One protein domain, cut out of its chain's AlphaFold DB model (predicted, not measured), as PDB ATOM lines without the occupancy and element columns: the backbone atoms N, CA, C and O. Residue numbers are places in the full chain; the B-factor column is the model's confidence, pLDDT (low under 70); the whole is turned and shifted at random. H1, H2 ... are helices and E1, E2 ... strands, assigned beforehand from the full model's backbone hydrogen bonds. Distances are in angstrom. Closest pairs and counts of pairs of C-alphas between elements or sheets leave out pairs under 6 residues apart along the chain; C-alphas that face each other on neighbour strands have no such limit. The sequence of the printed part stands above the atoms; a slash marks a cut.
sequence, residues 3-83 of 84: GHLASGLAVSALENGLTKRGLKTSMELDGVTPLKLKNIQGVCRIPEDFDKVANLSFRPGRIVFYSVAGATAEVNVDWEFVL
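This is residues 3 to 83 of the 84 residues of an uncharacterized protein of Spirochaetes bacterium (UniProt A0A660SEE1). A helix, H1, at one end and a small three-stranded antiparallel sheet, E1 to E3, at the other lie far apart, joined by a long, drawn-out stretch, residues 14 to 52, with no named element. A short helix, H2, follows E3 after a tight link and ends the printed part on the side of the sheet toward H1, its centre the nearest of the elements to the mean of the C-alphas, at 12.7 A. The printed part has 81 residues, with two named helices and three named strands in the order H1 E1 E2 E3 H2; the sheet runs E1 E2 E3, and the class is mixed, though under half of the residues are in named elements. The whole is extended, with a radius of gyration of the C-alphas of 18.2 A, and only just elongated, spanning 44 by 29 by 28 A.

Start at H1, residues 3 to 13, where 2 of 7 O i to N i+4 pairs and 5 of 8 O i to N i+3 pairs are within hydrogen-bond range. Next look at E1, residues 53 to 59, E2, residues 62 to 67, and E3, residues 72 to 76: they form a meander, each strand the antiparallel neighbour of the one before. In the hairpin of E1 and E2, at 159 degrees, N 57 and O 64 are 2.8 A apart. In the hairpin of E2 and E3, at 162 degrees, N 65 and O 73 are 2.8 A apart. H2, residues 80 to 83, is too short for an O i to N i+4 pair. H1 and H2 are apart, and neither is on the sheet.

Find C-alpha 3 at (4.512, -16.913, -26.034); from there H1 runs 16.7 A to C-alpha 13. E1 begins at C-alpha 53, (37.252, -27.930, -30.437), and spans 16.7 A, E2 16.4 A and E3 13.4 A. H2 spans 5.4 A to C-alpha 83 at (21.934, -40.877, -37.561).

The C-alphas of Val 32 and Asp 49 are the two farthest apart, at 49.4 A. The printed part has no cut. The link from H1 to E1 is long; the others are tight. Residues 3 to 8, 18 to 23 and 29 to 36 stand free. Mean pLDDT of the printed part is 89.8, and residues 3 to 8 are under 70.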
ATOM      1  N   GLY A   3       5.192 -17.712 -25.006       40.47
ATOM      2  CA  GLY A   3       4.512 -16.913 -26.034       40.47
ATOM      3  C   GLY A   3       5.410 -15.981 -26.854       40.47
ATOM      4  O   GLY A   3       5.011 -15.580 -27.939       40.47
ATOM      5  N   HIS A   4       6.630 -15.677 -26.398       41.81
ATOM      6  CA  HIS A   4       7.571 -14.839 -27.156       41.81
ATOM      7  C   HIS A   4       8.322 -15.592 -28.266       41.81
ATOM      8  O   HIS A   4       8.776 -14.961 -29.216       41.81
ATOM      9  N   LEU A   5       8.413 -16.928 -28.202       50.34
ATOM     10  CA  LEU A   5       8.997 -17.724 -29.292       50.34
ATOM     11  C   LEU A   5       8.068 -17.766 -30.516       50.34
ATOM     12  O   LEU A   5       8.539 -17.791 -31.650       50.34
ATOM     13  N   ALA A   6       6.750 -17.704 -30.300       55.16
ATOM     14  CA  ALA A   6       5.756 -17.771 -31.372       55.16
ATOM     15  C   ALA A   6       5.812 -16.561 -32.324       55.16
ATOM     16  O   ALA A   6       5.657 -16.726 -33.532       55.16
ATOM     17  N   SER A   7       6.092 -15.355 -31.813       62.50
ATOM     18  CA  SER A   7       6.170 -14.137 -32.637       62.50
ATOM     19  C   SER A   7       7.308 -14.183 -33.662       62.50
ATOM     20  O   SER A   7       7.151 -13.699 -34.781       62.50
ATOM     21  N   GLY A   8       8.450 -14.780 -33.299       69.00
ATOM     22  CA  GLY A   8       9.619 -14.872 -34.179       69.00
ATOM     23  C   GLY A   8       9.475 -15.920 -35.284       69.00
ATOM     24  O   GLY A   8      10.059 -15.762 -36.358       69.00
ATOM     25  N   LEU A   9       8.670 -16.963 -35.052       74.94
ATOM     26  CA  LEU A   9       8.463 -18.046 -36.018       74.94
ATOM     27  C   LEU A   9       7.749 -17.555 -37.278       74.94
ATOM     28  O   LEU A   9       8.216 -17.827 -38.379       74.94
ATOM     29  N   ALA A  10       6.670 -16.780 -37.128       79.31
ATOM     30  CA  ALA A  10       5.939 -16.234 -38.271       79.31
ATOM     31  C   ALA A  10       6.829 -15.322 -39.129       79.31
ATOM     32  O   ALA A  10       6.856 -15.446 -40.349       79.31
ATOM     33  N   VAL A  11       7.626 -14.458 -38.495       80.44
ATOM     34  CA  VAL A  11       8.565 -13.569 -39.201       80.44
ATOM     35  C   VAL A  11       9.669 -14.360 -39.912       80.44
ATOM     36  O   VAL A  11      10.068 -13.993 -41.013       80.44
ATOM     37  N   SER A  12      10.141 -15.459 -39.315       80.00
ATOM     38  CA  SER A  12      11.156 -16.335 -39.920       80.00
ATOM     39  C   SER A  12      10.612 -17.171 -41.081       80.00
ATOM     40  O   SER A  12      11.385 -17.561 -41.956       80.00
ATOM     41  N   ALA A  13       9.304 -17.448 -41.087       84.25
ATOM     42  CA  ALA A  13       8.620 -18.167 -42.159       84.25
ATOM     43  C   ALA A  13       8.271 -17.274 -43.359       84.25
ATOM     44  O   ALA A  13       8.182 -17.767 -44.480       84.25
ATOM     45  N   LEU A  14       8.083 -15.973 -43.134       87.31
ATOM     46  CA  LEU A  14       7.839 -14.996 -44.192       87.31
ATOM     47  C   LEU A  14       9.134 -14.573 -44.893       87.31
ATOM     48  O   LEU A  14      10.246 -14.749 -44.384       87.31
ATOM     49  N   GLU A  15       8.974 -13.950 -46.061       88.75
ATOM     50  CA  GLU A  15      10.092 -13.347 -46.775       88.75
ATOM     51  C   GLU A  15      10.789 -12.295 -45.896       88.75
ATOM     52  O   GLU A  15      10.184 -11.341 -45.405       88.75
ATOM     53  N   ASN A  16      12.096 -12.458 -45.716       86.31
ATOM     54  CA  ASN A  16      12.934 -11.626 -44.867       86.31
ATOM     55  C   ASN A  16      14.275 -11.317 -45.560       86.31
ATOM     56  O   ASN A  16      14.522 -11.696 -46.706       86.31
ATOM     57  N   GLY A  17      15.163 -10.583 -44.886       92.12
ATOM     58  CA  GLY A  17      16.455 -10.195 -45.463       92.12
ATOM     59  C   GLY A  17      17.358 -11.373 -45.856       92.12
ATOM     60  O   GLY A  17      18.188 -11.224 -46.749       92.12
ATOM     61  N   LEU A  18      17.203 -12.542 -45.224       90.25
ATOM     62  CA  LEU A  18      17.975 -13.748 -45.538       90.25
ATOM     63  C   LEU A  18      17.386 -14.485 -46.743       90.25
ATOM     64  O   LEU A  18      18.134 -14.818 -47.664       90.25
ATOM     65  N   THR A  19      16.063 -14.656 -46.805       91.44
ATOM     66  CA  THR A  19      15.411 -15.290 -47.966       91.44
ATOM     67  C   THR A  19      15.616 -14.474 -49.240       91.44
ATOM     68  O   THR A  19      15.892 -15.051 -50.288       91.44
ATOM     69  N   LYS A  20      15.627 -13.136 -49.144       93.19
ATOM     70  CA  LYS A  20      15.979 -12.229 -50.257       93.19
ATOM     71  C   LYS A  20      17.414 -12.396 -50.761       93.19
ATOM     72  O   LYS A  20      17.717 -12.040 -51.893       93.19
ATOM     73  N   ARG A  21      18.300 -12.954 -49.934       94.81
ATOM     74  CA  ARG A  21      19.680 -13.319 -50.294       94.81
ATOM     75  C   ARG A  21      19.801 -14.776 -50.761       94.81
ATOM     76  O   ARG A  21      20.915 -15.261 -50.924       94.81
ATOM     77  N   GLY A  22      18.680 -15.476 -50.943       92.94
ATOM     78  CA  GLY A  22      18.632 -16.879 -51.351       92.94
ATOM     79  C   GLY A  22      18.810 -17.888 -50.210       92.94
ATOM     80  O   GLY A  22      18.918 -19.082 -50.475       92.94
ATOM     81  N   LEU A  23      18.836 -17.444 -48.946       90.94
ATOM     82  CA  LEU A  23      18.982 -18.326 -47.785       90.94
ATOM     83  C   LEU A  23      17.606 -18.720 -47.245       90.94
ATOM     84  O   LEU A  23      16.877 -17.879 -46.722       90.94
ATOM     85  N   LYS A  24      17.249 -20.004 -47.341       90.31
ATOM     86  CA  LYS A  24      15.999 -20.517 -46.761       90.31
ATOM     87  C   LYS A  24      16.065 -20.465 -45.233       90.31
ATOM     88  O   LYS A  24      16.989 -21.014 -44.639       90.31
ATOM     89  N   THR A  25      15.080 -19.819 -44.611       86.81
ATOM     90  CA  THR A  25      14.965 -19.673 -43.147       86.81
ATOM     91  C   THR A  25      13.872 -20.544 -42.533       86.81
ATOM     92  O   THR A  25      13.804 -20.676 -41.314       86.81
ATOM     93  N   SER A  26      13.038 -21.152 -43.370       88.69
ATOM     94  CA  SER A  26      11.959 -22.063 -43.001       88.69
ATOM     95  C   SER A  26      11.930 -23.258 -43.954       88.69
ATOM     96  O   SER A  26      12.515 -23.232 -45.043       88.69
ATOM     97  N   MET A  27      11.257 -24.322 -43.521       87.06
ATOM     98  CA  MET A  27      10.919 -25.457 -44.369       87.06
ATOM     99  C   MET A  27       9.426 -25.437 -44.681       87.06
ATOM    100  O   MET A  27       8.618 -25.151 -43.800       87.06
ATOM    101  N   GLU A  28       9.079 -25.774 -45.917       87.38
ATOM    102  CA  GLU A  28       7.694 -26.007 -46.317       87.38
ATOM    103  C   GLU A  28       7.320 -27.455 -46.007       87.38
ATOM    104  O   GLU A  28       8.102 -28.373 -46.270       87.38
ATOM    105  N   LEU A  29       6.130 -27.659 -45.448       89.38
ATOM    106  CA  LEU A  29       5.569 -28.987 -45.218       89.38
ATOM    107  C   LEU A  29       4.515 -29.251 -46.294       89.38
ATOM    108  O   LEU A  29       3.587 -28.463 -46.457       89.38
ATOM    109  N   ASP A  30       4.647 -30.357 -47.023       90.06
ATOM    110  CA  ASP A  30       3.747 -30.723 -48.129       90.06
ATOM    111  C   ASP A  30       2.410 -31.330 -47.656       90.06
ATOM    112  O   ASP A  30       1.503 -31.546 -48.457       90.06
ATOM    113  N   GLY A  31       2.285 -31.620 -46.357       90.88
ATOM    114  CA  GLY A  31       1.120 -32.275 -45.759       90.88
ATOM    115  C   GLY A  31       0.972 -33.761 -46.114       90.88
ATOM    116  O   GLY A  31       0.031 -34.397 -45.645       90.88
ATOM    117  N   VAL A  32       1.889 -34.320 -46.908       94.31
ATOM    118  CA  VAL A  32       1.893 -35.717 -47.367       94.31
ATOM    119  C   VAL A  32       2.965 -36.512 -46.629       94.31
ATOM    120  O   VAL A  32       2.703 -37.609 -46.135       94.31
ATOM    121  N   THR A  33       4.166 -35.950 -46.521       90.69
ATOM    122  CA  THR A  33       5.317 -36.572 -45.872       90.69
ATOM    123  C   THR A  33       5.375 -36.137 -44.407       90.69
ATOM    124  O   THR A  33       5.556 -34.949 -44.130       90.69
ATOM    125  N   PRO A  34       5.262 -37.061 -43.432       90.19
ATOM    126  CA  PRO A  34       5.404 -36.703 -42.027       90.19
ATOM    127  C   PRO A  34       6.776 -36.088 -41.749       90.19
ATOM    128  O   PRO A  34       7.810 -36.689 -42.060       90.19
ATOM    129  N   LEU A  35       6.795 -34.913 -41.115       89.06
ATOM    130  CA  LEU A  35       8.037 -34.302 -40.659       89.06
ATOM    131  C   LEU A  35       8.673 -35.180 -39.576       89.06
ATOM    132  O   LEU A  35       8.093 -35.389 -38.511       89.06
ATOM    133  N   LYS A  36       9.898 -35.646 -39.825       87.69
ATOM    134  CA  LYS A  36      10.747 -36.291 -38.819       87.69
ATOM    135  C   LYS A  36      11.858 -35.325 -38.424       87.69
ATOM    136  O   LYS A  36      12.787 -35.112 -39.196       87.69
ATOM    137  N   LEU A  37      11.762 -34.740 -37.231       86.44
ATOM    138  CA  LEU A  37      12.801 -33.868 -36.681       86.44
ATOM    139  C   LEU A  37      13.654 -34.648 -35.678       86.44
ATOM    140  O   LEU A  37      13.258 -34.836 -34.529       86.44
ATOM    141  N   LYS A  38      14.834 -35.089 -36.115       90.25
ATOM    142  CA  LYS A  38      15.818 -35.740 -35.248       90.25
ATOM    143  C   LYS A  38      16.753 -34.688 -34.667       90.25
ATOM    144  O   LYS A  38      17.684 -34.237 -35.325       90.25
ATOM    145  N   ASN A  39      16.454 -34.242 -33.451       90.94
ATOM    146  CA  ASN A  39      17.262 -33.268 -32.728       90.94
ATOM    147  C   ASN A  39      17.669 -33.826 -31.366       90.94
ATOM    148  O   ASN A  39      16.838 -34.374 -30.647       90.94
ATOM    149  N   ILE A  40      18.938 -33.631 -31.016       92.25
ATOM    150  CA  ILE A  40      19.471 -33.901 -29.683       92.25
ATOM    151  C   ILE A  40      20.088 -32.630 -29.126       92.25
ATOM    152  O   ILE A  40      20.638 -31.811 -29.865       92.25
ATOM    153  N   GLN A  41      20.009 -32.480 -27.811       91.56
ATOM    154  CA  GLN A  41      20.672 -31.410 -27.083       91.56
ATOM    155  C   GLN A  41      21.251 -32.003 -25.809       91.56
ATOM    156  O   GLN A  41      20.590 -32.770 -25.112       91.56
ATOM    157  N   GLY A  42      22.494 -31.648 -25.515       90.50
ATOM    158  CA  GLY A  42      23.178 -32.035 -24.294       90.50
ATOM    159  C   GLY A  42      23.875 -30.826 -23.696       90.50
ATOM    160  O   GLY A  42      24.220 -29.878 -24.401       90.50
ATOM    161  N   VAL A  43      24.075 -30.860 -22.383       94.69
ATOM    162  CA  VAL A  43      24.816 -29.833 -21.649       94.69
ATOM    163  C   VAL A  43      25.953 -30.524 -20.915       94.69
ATOM    164  O   VAL A  43      25.752 -31.555 -20.277       94.69
ATOM    165  N   CYS A  44      27.150 -29.954 -21.001       95.25
ATOM    166  CA  CYS A  44      28.315 -30.417 -20.264       95.25
ATOM    167  C   CYS A  44      29.000 -29.253 -19.556       95.25
ATOM    168  O   CYS A  44      28.817 -28.088 -19.915       95.25
ATOM    169  N   ARG A  45      29.787 -29.576 -18.528       95.81
ATOM    170  CA  ARG A  45      30.724 -28.612 -17.952       95.81
ATOM    171  C   ARG A  45      31.942 -28.523 -18.857       95.81
ATOM    172  O   ARG A  45      32.479 -29.549 -19.266       95.81
ATOM    173  N   ILE A  46      32.370 -27.298 -19.119       95.88
ATOM    174  CA  ILE A  46      33.573 -27.006 -19.887       95.88
ATOM    175  C   ILE A  46      34.695 -26.708 -18.880       95.88
ATOM    176  O   ILE A  46      34.491 -25.851 -18.016       95.88
ATOM    177  N   PRO A  47      35.829 -27.430 -18.923       95.81
ATOM    178  CA  PRO A  47      37.005 -27.099 -18.118       95.81
ATOM    179  C   PRO A  47      37.522 -25.681 -18.395       95.81
ATOM    180  O   PRO A  47      37.347 -25.171 -19.498       95.81
ATOM    181  N   GLU A  48      38.180 -25.050 -17.420       96.62
ATOM    182  CA  GLU A  48      38.684 -23.668 -17.558       96.62
ATOM    183  C   GLU A  48      39.682 -23.494 -18.714       96.62
ATOM    184  O   GLU A  48      39.725 -22.442 -19.345       96.62
ATOM    185  N   ASP A  49      40.469 -24.529 -19.000       96.50
ATOM    186  CA  ASP A  49      41.495 -24.570 -20.043       96.50
ATOM    187  C   ASP A  49      40.969 -25.055 -21.404       96.50
ATOM    188  O   ASP A  49      41.731 -25.190 -22.363       96.50
ATOM    189  N   PHE A  50      39.668 -25.316 -21.515       97.94
ATOM    190  CA  PHE A  50      39.064 -25.753 -22.763       97.94
ATOM    191  C   PHE A  50      38.853 -24.566 -23.706       97.94
ATOM    192  O   PHE A  50      38.024 -23.690 -23.458       97.94
ATOM    193  N   ASP A  51      39.582 -24.567 -24.820       96.44
ATOM    194  CA  ASP A  51      39.575 -23.480 -25.794       96.44
ATOM    195  C   ASP A  51      38.645 -23.760 -26.991       96.44
ATOM    196  O   ASP A  51      37.430 -23.553 -26.936       96.44
ATOM    197  N   LYS A  52      39.197 -24.233 -28.106       97.69
ATOM    198  CA  LYS A  52      38.504 -24.492 -29.361       97.69
ATOM    199  C   LYS A  52      38.489 -25.989 -29.601       97.69
ATOM    200  O   LYS A  52      39.521 -26.640 -29.498       97.69
ATOM    201  N   VAL A  53      37.345 -26.527 -30.016       97.88
ATOM    202  CA  VAL A  53      37.252 -27.930 -30.437       97.88
ATOM    203  C   VAL A  53      38.202 -28.185 -31.615       97.88
ATOM    204  O   VAL A  53      38.070 -27.575 -32.678       97.88
ATOM    205  N   ALA A  54      39.151 -29.094 -31.411       98.06
ATOM    206  CA  ALA A  54      40.068 -29.608 -32.419       98.06
ATOM    207  C   ALA A  54      39.538 -30.898 -33.053       98.06
ATOM    208  O   ALA A  54      39.641 -31.085 -34.263       98.06
ATOM    209  N   ASN A  55      38.981 -31.794 -32.231       98.25
ATOM    210  CA  ASN A  55      38.462 -33.086 -32.668       98.25
ATOM    211  C   ASN A  55      37.334 -33.572 -31.743       98.25
ATOM    212  O   ASN A  55      37.129 -33.032 -30.655       98.25
ATOM    213  N   LEU A  56      36.612 -34.608 -32.163       97.12
ATOM    214  CA  LEU A  56      35.512 -35.201 -31.415       97.12
ATOM    215  C   LEU A  56      35.468 -36.725 -31.588       97.12
ATOM    216  O   LEU A  56      35.788 -37.259 -32.647       97.12
ATOM    217  N   SER A  57      35.099 -37.429 -30.516       97.62
ATOM    218  CA  SER A  57      34.920 -38.882 -30.483       97.62
ATOM    219  C   SER A  57      33.495 -39.206 -30.066       97.62
ATOM    220  O   SER A  57      33.058 -38.856 -28.970       97.62
ATOM    221  N   PHE A  58      32.793 -39.910 -30.947       96.50
ATOM    222  CA  PHE A  58      31.483 -40.482 -30.678       96.50
ATOM    223  C   PHE A  58      31.660 -41.822 -29.963       96.50
ATOM    224  O   PHE A  58      32.439 -42.674 -30.401       96.50
ATOM    225  N   ARG A  59      30.983 -41.992 -28.830       96.12
ATOM    226  CA  ARG A  59      31.008 -43.208 -28.008       96.12
ATOM    227  C   ARG A  59      29.576 -43.557 -27.609       96.12
ATOM    228  O   ARG A  59      28.767 -42.643 -27.523       96.12
ATOM    229  N   PRO A  60      29.247 -44.817 -27.299       95.50
ATOM    230  CA  PRO A  60      27.881 -45.165 -26.911       95.50
ATOM    231  C   PRO A  60      27.334 -44.237 -25.810       95.50
ATOM    232  O   PRO A  60      27.941 -44.123 -24.735       95.50
ATOM    233  N   GLY A  61      26.242 -43.525 -26.118       95.12
ATOM    234  CA  GLY A  61      25.553 -42.594 -25.216       95.12
ATOM    235  C   GLY A  61      26.280 -41.284 -24.878       95.12
ATOM    236  O   GLY A  61      25.841 -40.573 -23.965       95.12
ATOM    237  N   ARG A  62      27.394 -40.947 -25.549       96.81
ATOM    238  CA  ARG A  62      28.124 -39.693 -25.295       96.81
ATOM    239  C   ARG A  62      29.046 -39.231 -26.417       96.81
ATOM    240  O   ARG A  62      29.546 -40.013 -27.220       96.81
ATOM    241  N   ILE A  63      29.364 -37.942 -26.396       97.25
ATOM    242  CA  ILE A  63      30.383 -37.338 -27.258       97.25
ATOM    243  C   ILE A  63      31.489 -36.758 -26.378       97.25
ATOM    244  O   ILE A  63      31.217 -36.076 -25.388       97.25
ATOM    245  N   VAL A  64      32.739 -37.015 -26.759       97.75
ATOM    246  CA  VAL A  64      33.926 -36.407 -26.149       97.75
ATOM    247  C   VAL A  64      34.503 -35.386 -27.118       97.75
ATOM    248  O   VAL A  64      34.841 -35.729 -28.251       97.75
ATOM    249  N   PHE A  65      34.642 -34.144 -26.670       97.88
ATOM    250  CA  PHE A  65      35.301 -33.071 -27.401       97.88
ATOM    251  C   PHE A  65      36.740 -32.923 -26.914       97.88
ATOM    252  O   PHE A  65      36.992 -32.872 -25.710       97.88
ATOM    253  N   TYR A  66      37.667 -32.811 -27.859       98.25
ATOM    254  CA  TYR A  66      39.078 -32.540 -27.614       98.25
ATOM    255  C   TYR A  66      39.380 -31.117 -28.054       98.25
ATOM    256  O   TYR A  66      39.090 -30.750 -29.195       98.25
ATOM    257  N   SER A  67      39.935 -30.321 -27.151       98.19
ATOM    258  CA  SER A  67      40.329 -28.944 -27.435       98.19
ATOM    259  C   SER A  67      41.719 -28.875 -28.087       98.19
ATOM    260  O   SER A  67      42.473 -29.851 -28.049       98.19
ATOM    261  N   VAL A  68      42.074 -27.739 -28.694       98.06
ATOM    262  CA  VAL A  68      43.418 -27.513 -29.258       98.06
ATOM    263  C   VAL A  68      44.460 -27.456 -28.138       98.06
ATOM    264  O   VAL A  68      45.560 -27.983 -28.308       98.06
ATOM    265  N   ALA A  69      44.101 -26.892 -26.983       96.06
ATOM    266  CA  ALA A  69      44.956 -26.822 -25.797       96.06
ATOM    267  C   ALA A  69      45.167 -28.180 -25.089       96.06
ATOM    268  O   ALA A  69      46.037 -28.292 -24.228       96.06
ATOM    269  N   GLY A  70      44.407 -29.219 -25.456       96.75
ATOM    270  CA  GLY A  70      44.528 -30.581 -24.916       96.75
ATOM    271  C   GLY A  70      43.515 -30.943 -23.822       96.75
ATOM    272  O   GLY A  70      43.393 -32.119 -23.476       96.75
ATOM    273  N   ALA A  71      42.734 -29.981 -23.326       97.81
ATOM    274  CA  ALA A  71      41.604 -30.227 -22.431       97.81
ATOM    275  C   ALA A  71      40.484 -31.024 -23.122       97.81
ATOM    276  O   ALA A  71      40.360 -31.016 -24.354       97.81
ATOM    277  N   THR A  72      39.624 -31.669 -22.327       97.94
ATOM    278  CA  THR A  72      38.496 -32.472 -22.829       97.94
ATOM    279  C   THR A  72      37.186 -32.123 -22.141       97.94
ATOM    280  O   THR A  72      37.160 -31.868 -20.942       97.94
ATOM    281  N   ALA A  73      36.092 -32.139 -22.898       97.88
ATOM    282  CA  ALA A  73      34.740 -31.965 -22.383       97.88
ATOM    283  C   ALA A  73      33.874 -33.135 -22.856       97.88
ATOM    284  O   ALA A  73      33.950 -33.539 -24.017       97.88
ATOM    285  N   GLU A  74      33.059 -33.693 -21.965       97.81
ATOM    286  CA  GLU A  74      32.207 -34.849 -22.256       97.81
ATOM    287  C   GLU A  74      30.738 -34.480 -22.068       97.81
ATOM    288  O   GLU A  74      30.353 -33.940 -21.030       97.81
ATOM    289  N   VAL A  75      29.913 -34.795 -23.067       97.62
ATOM    290  CA  VAL A  75      28.462 -34.624 -23.010       97.62
ATOM    291  C   VAL A  75      27.771 -35.975 -23.129       97.62
ATOM    292  O   VAL A  75      27.980 -36.709 -24.095       97.62
ATOM    293  N   ASN A  76      26.921 -36.289 -22.153       96.56
ATOM    294  CA  ASN A  76      26.026 -37.438 -22.234       96.56
ATOM    295  C   ASN A  76      24.876 -37.088 -23.173       96.56
ATOM    296  O   ASN A  76      24.096 -36.175 -22.892       96.56
ATOM    297  N   VAL A  77      24.808 -37.785 -24.300       95.50
ATOM    298  CA  VAL A  77      23.794 -37.582 -25.330       95.50
ATOM    299  C   VAL A  77      23.702 -38.829 -26.203       95.50
ATOM    300  O   VAL A  77      24.723 -39.408 -26.577       95.50
ATOM    301  N   ASP A  78      22.480 -39.227 -26.535       94.75
ATOM    302  CA  ASP A  78      22.192 -40.329 -27.453       94.75
ATOM    303  C   ASP A  78      22.361 -39.849 -28.904       94.75
ATOM    304  O   ASP A  78      21.410 -39.438 -29.565       94.75
ATOM    305  N   TRP A  79      23.612 -39.755 -29.358       94.00
ATOM    306  CA  TRP A  79      23.938 -39.206 -30.678       94.00
ATOM    307  C   TRP A  79      23.542 -40.136 -31.820       94.00
ATOM    308  O   TRP A  79      23.312 -39.645 -32.929       94.00
ATOM    309  N   GLU A  80      23.422 -41.437 -31.552       92.88
ATOM    310  CA  GLU A  80      22.963 -42.425 -32.523       92.88
ATOM    311  C   GLU A  80      21.557 -42.085 -33.052       92.88
ATOM    312  O   GLU A  80      21.332 -42.152 -34.262       92.88
ATOM    313  N   PHE A  81      20.668 -41.547 -32.204       91.56
ATOM    314  CA  PHE A  81      19.314 -41.123 -32.596       91.56
ATOM    315  C   PHE A  81      19.269 -40.179 -33.813       91.56
ATOM    316  O   PHE A  81      18.305 -40.204 -34.583       91.56
ATOM    317  N   VAL A  82      20.284 -39.321 -33.990       88.75
ATOM    318  CA  VAL A  82      20.343 -38.373 -35.120       88.75
ATOM    319  C   VAL A  82      20.681 -39.068 -36.437       88.75
ATOM    320  O   VAL A  82      20.269 -38.581 -37.490       88.75
ATOM    321  N   LEU A  83      21.436 -40.165 -36.383       85.31
ATOM    322  CA  LEU A  83      21.934 -40.877 -37.561       85.31
ATOM    323  C   LEU A  83      21.045 -42.038 -38.007       85.31
ATOM    324  O   LEU A  83      21.178 -42.475 -39.151       85.31
TER     325      LEU A  83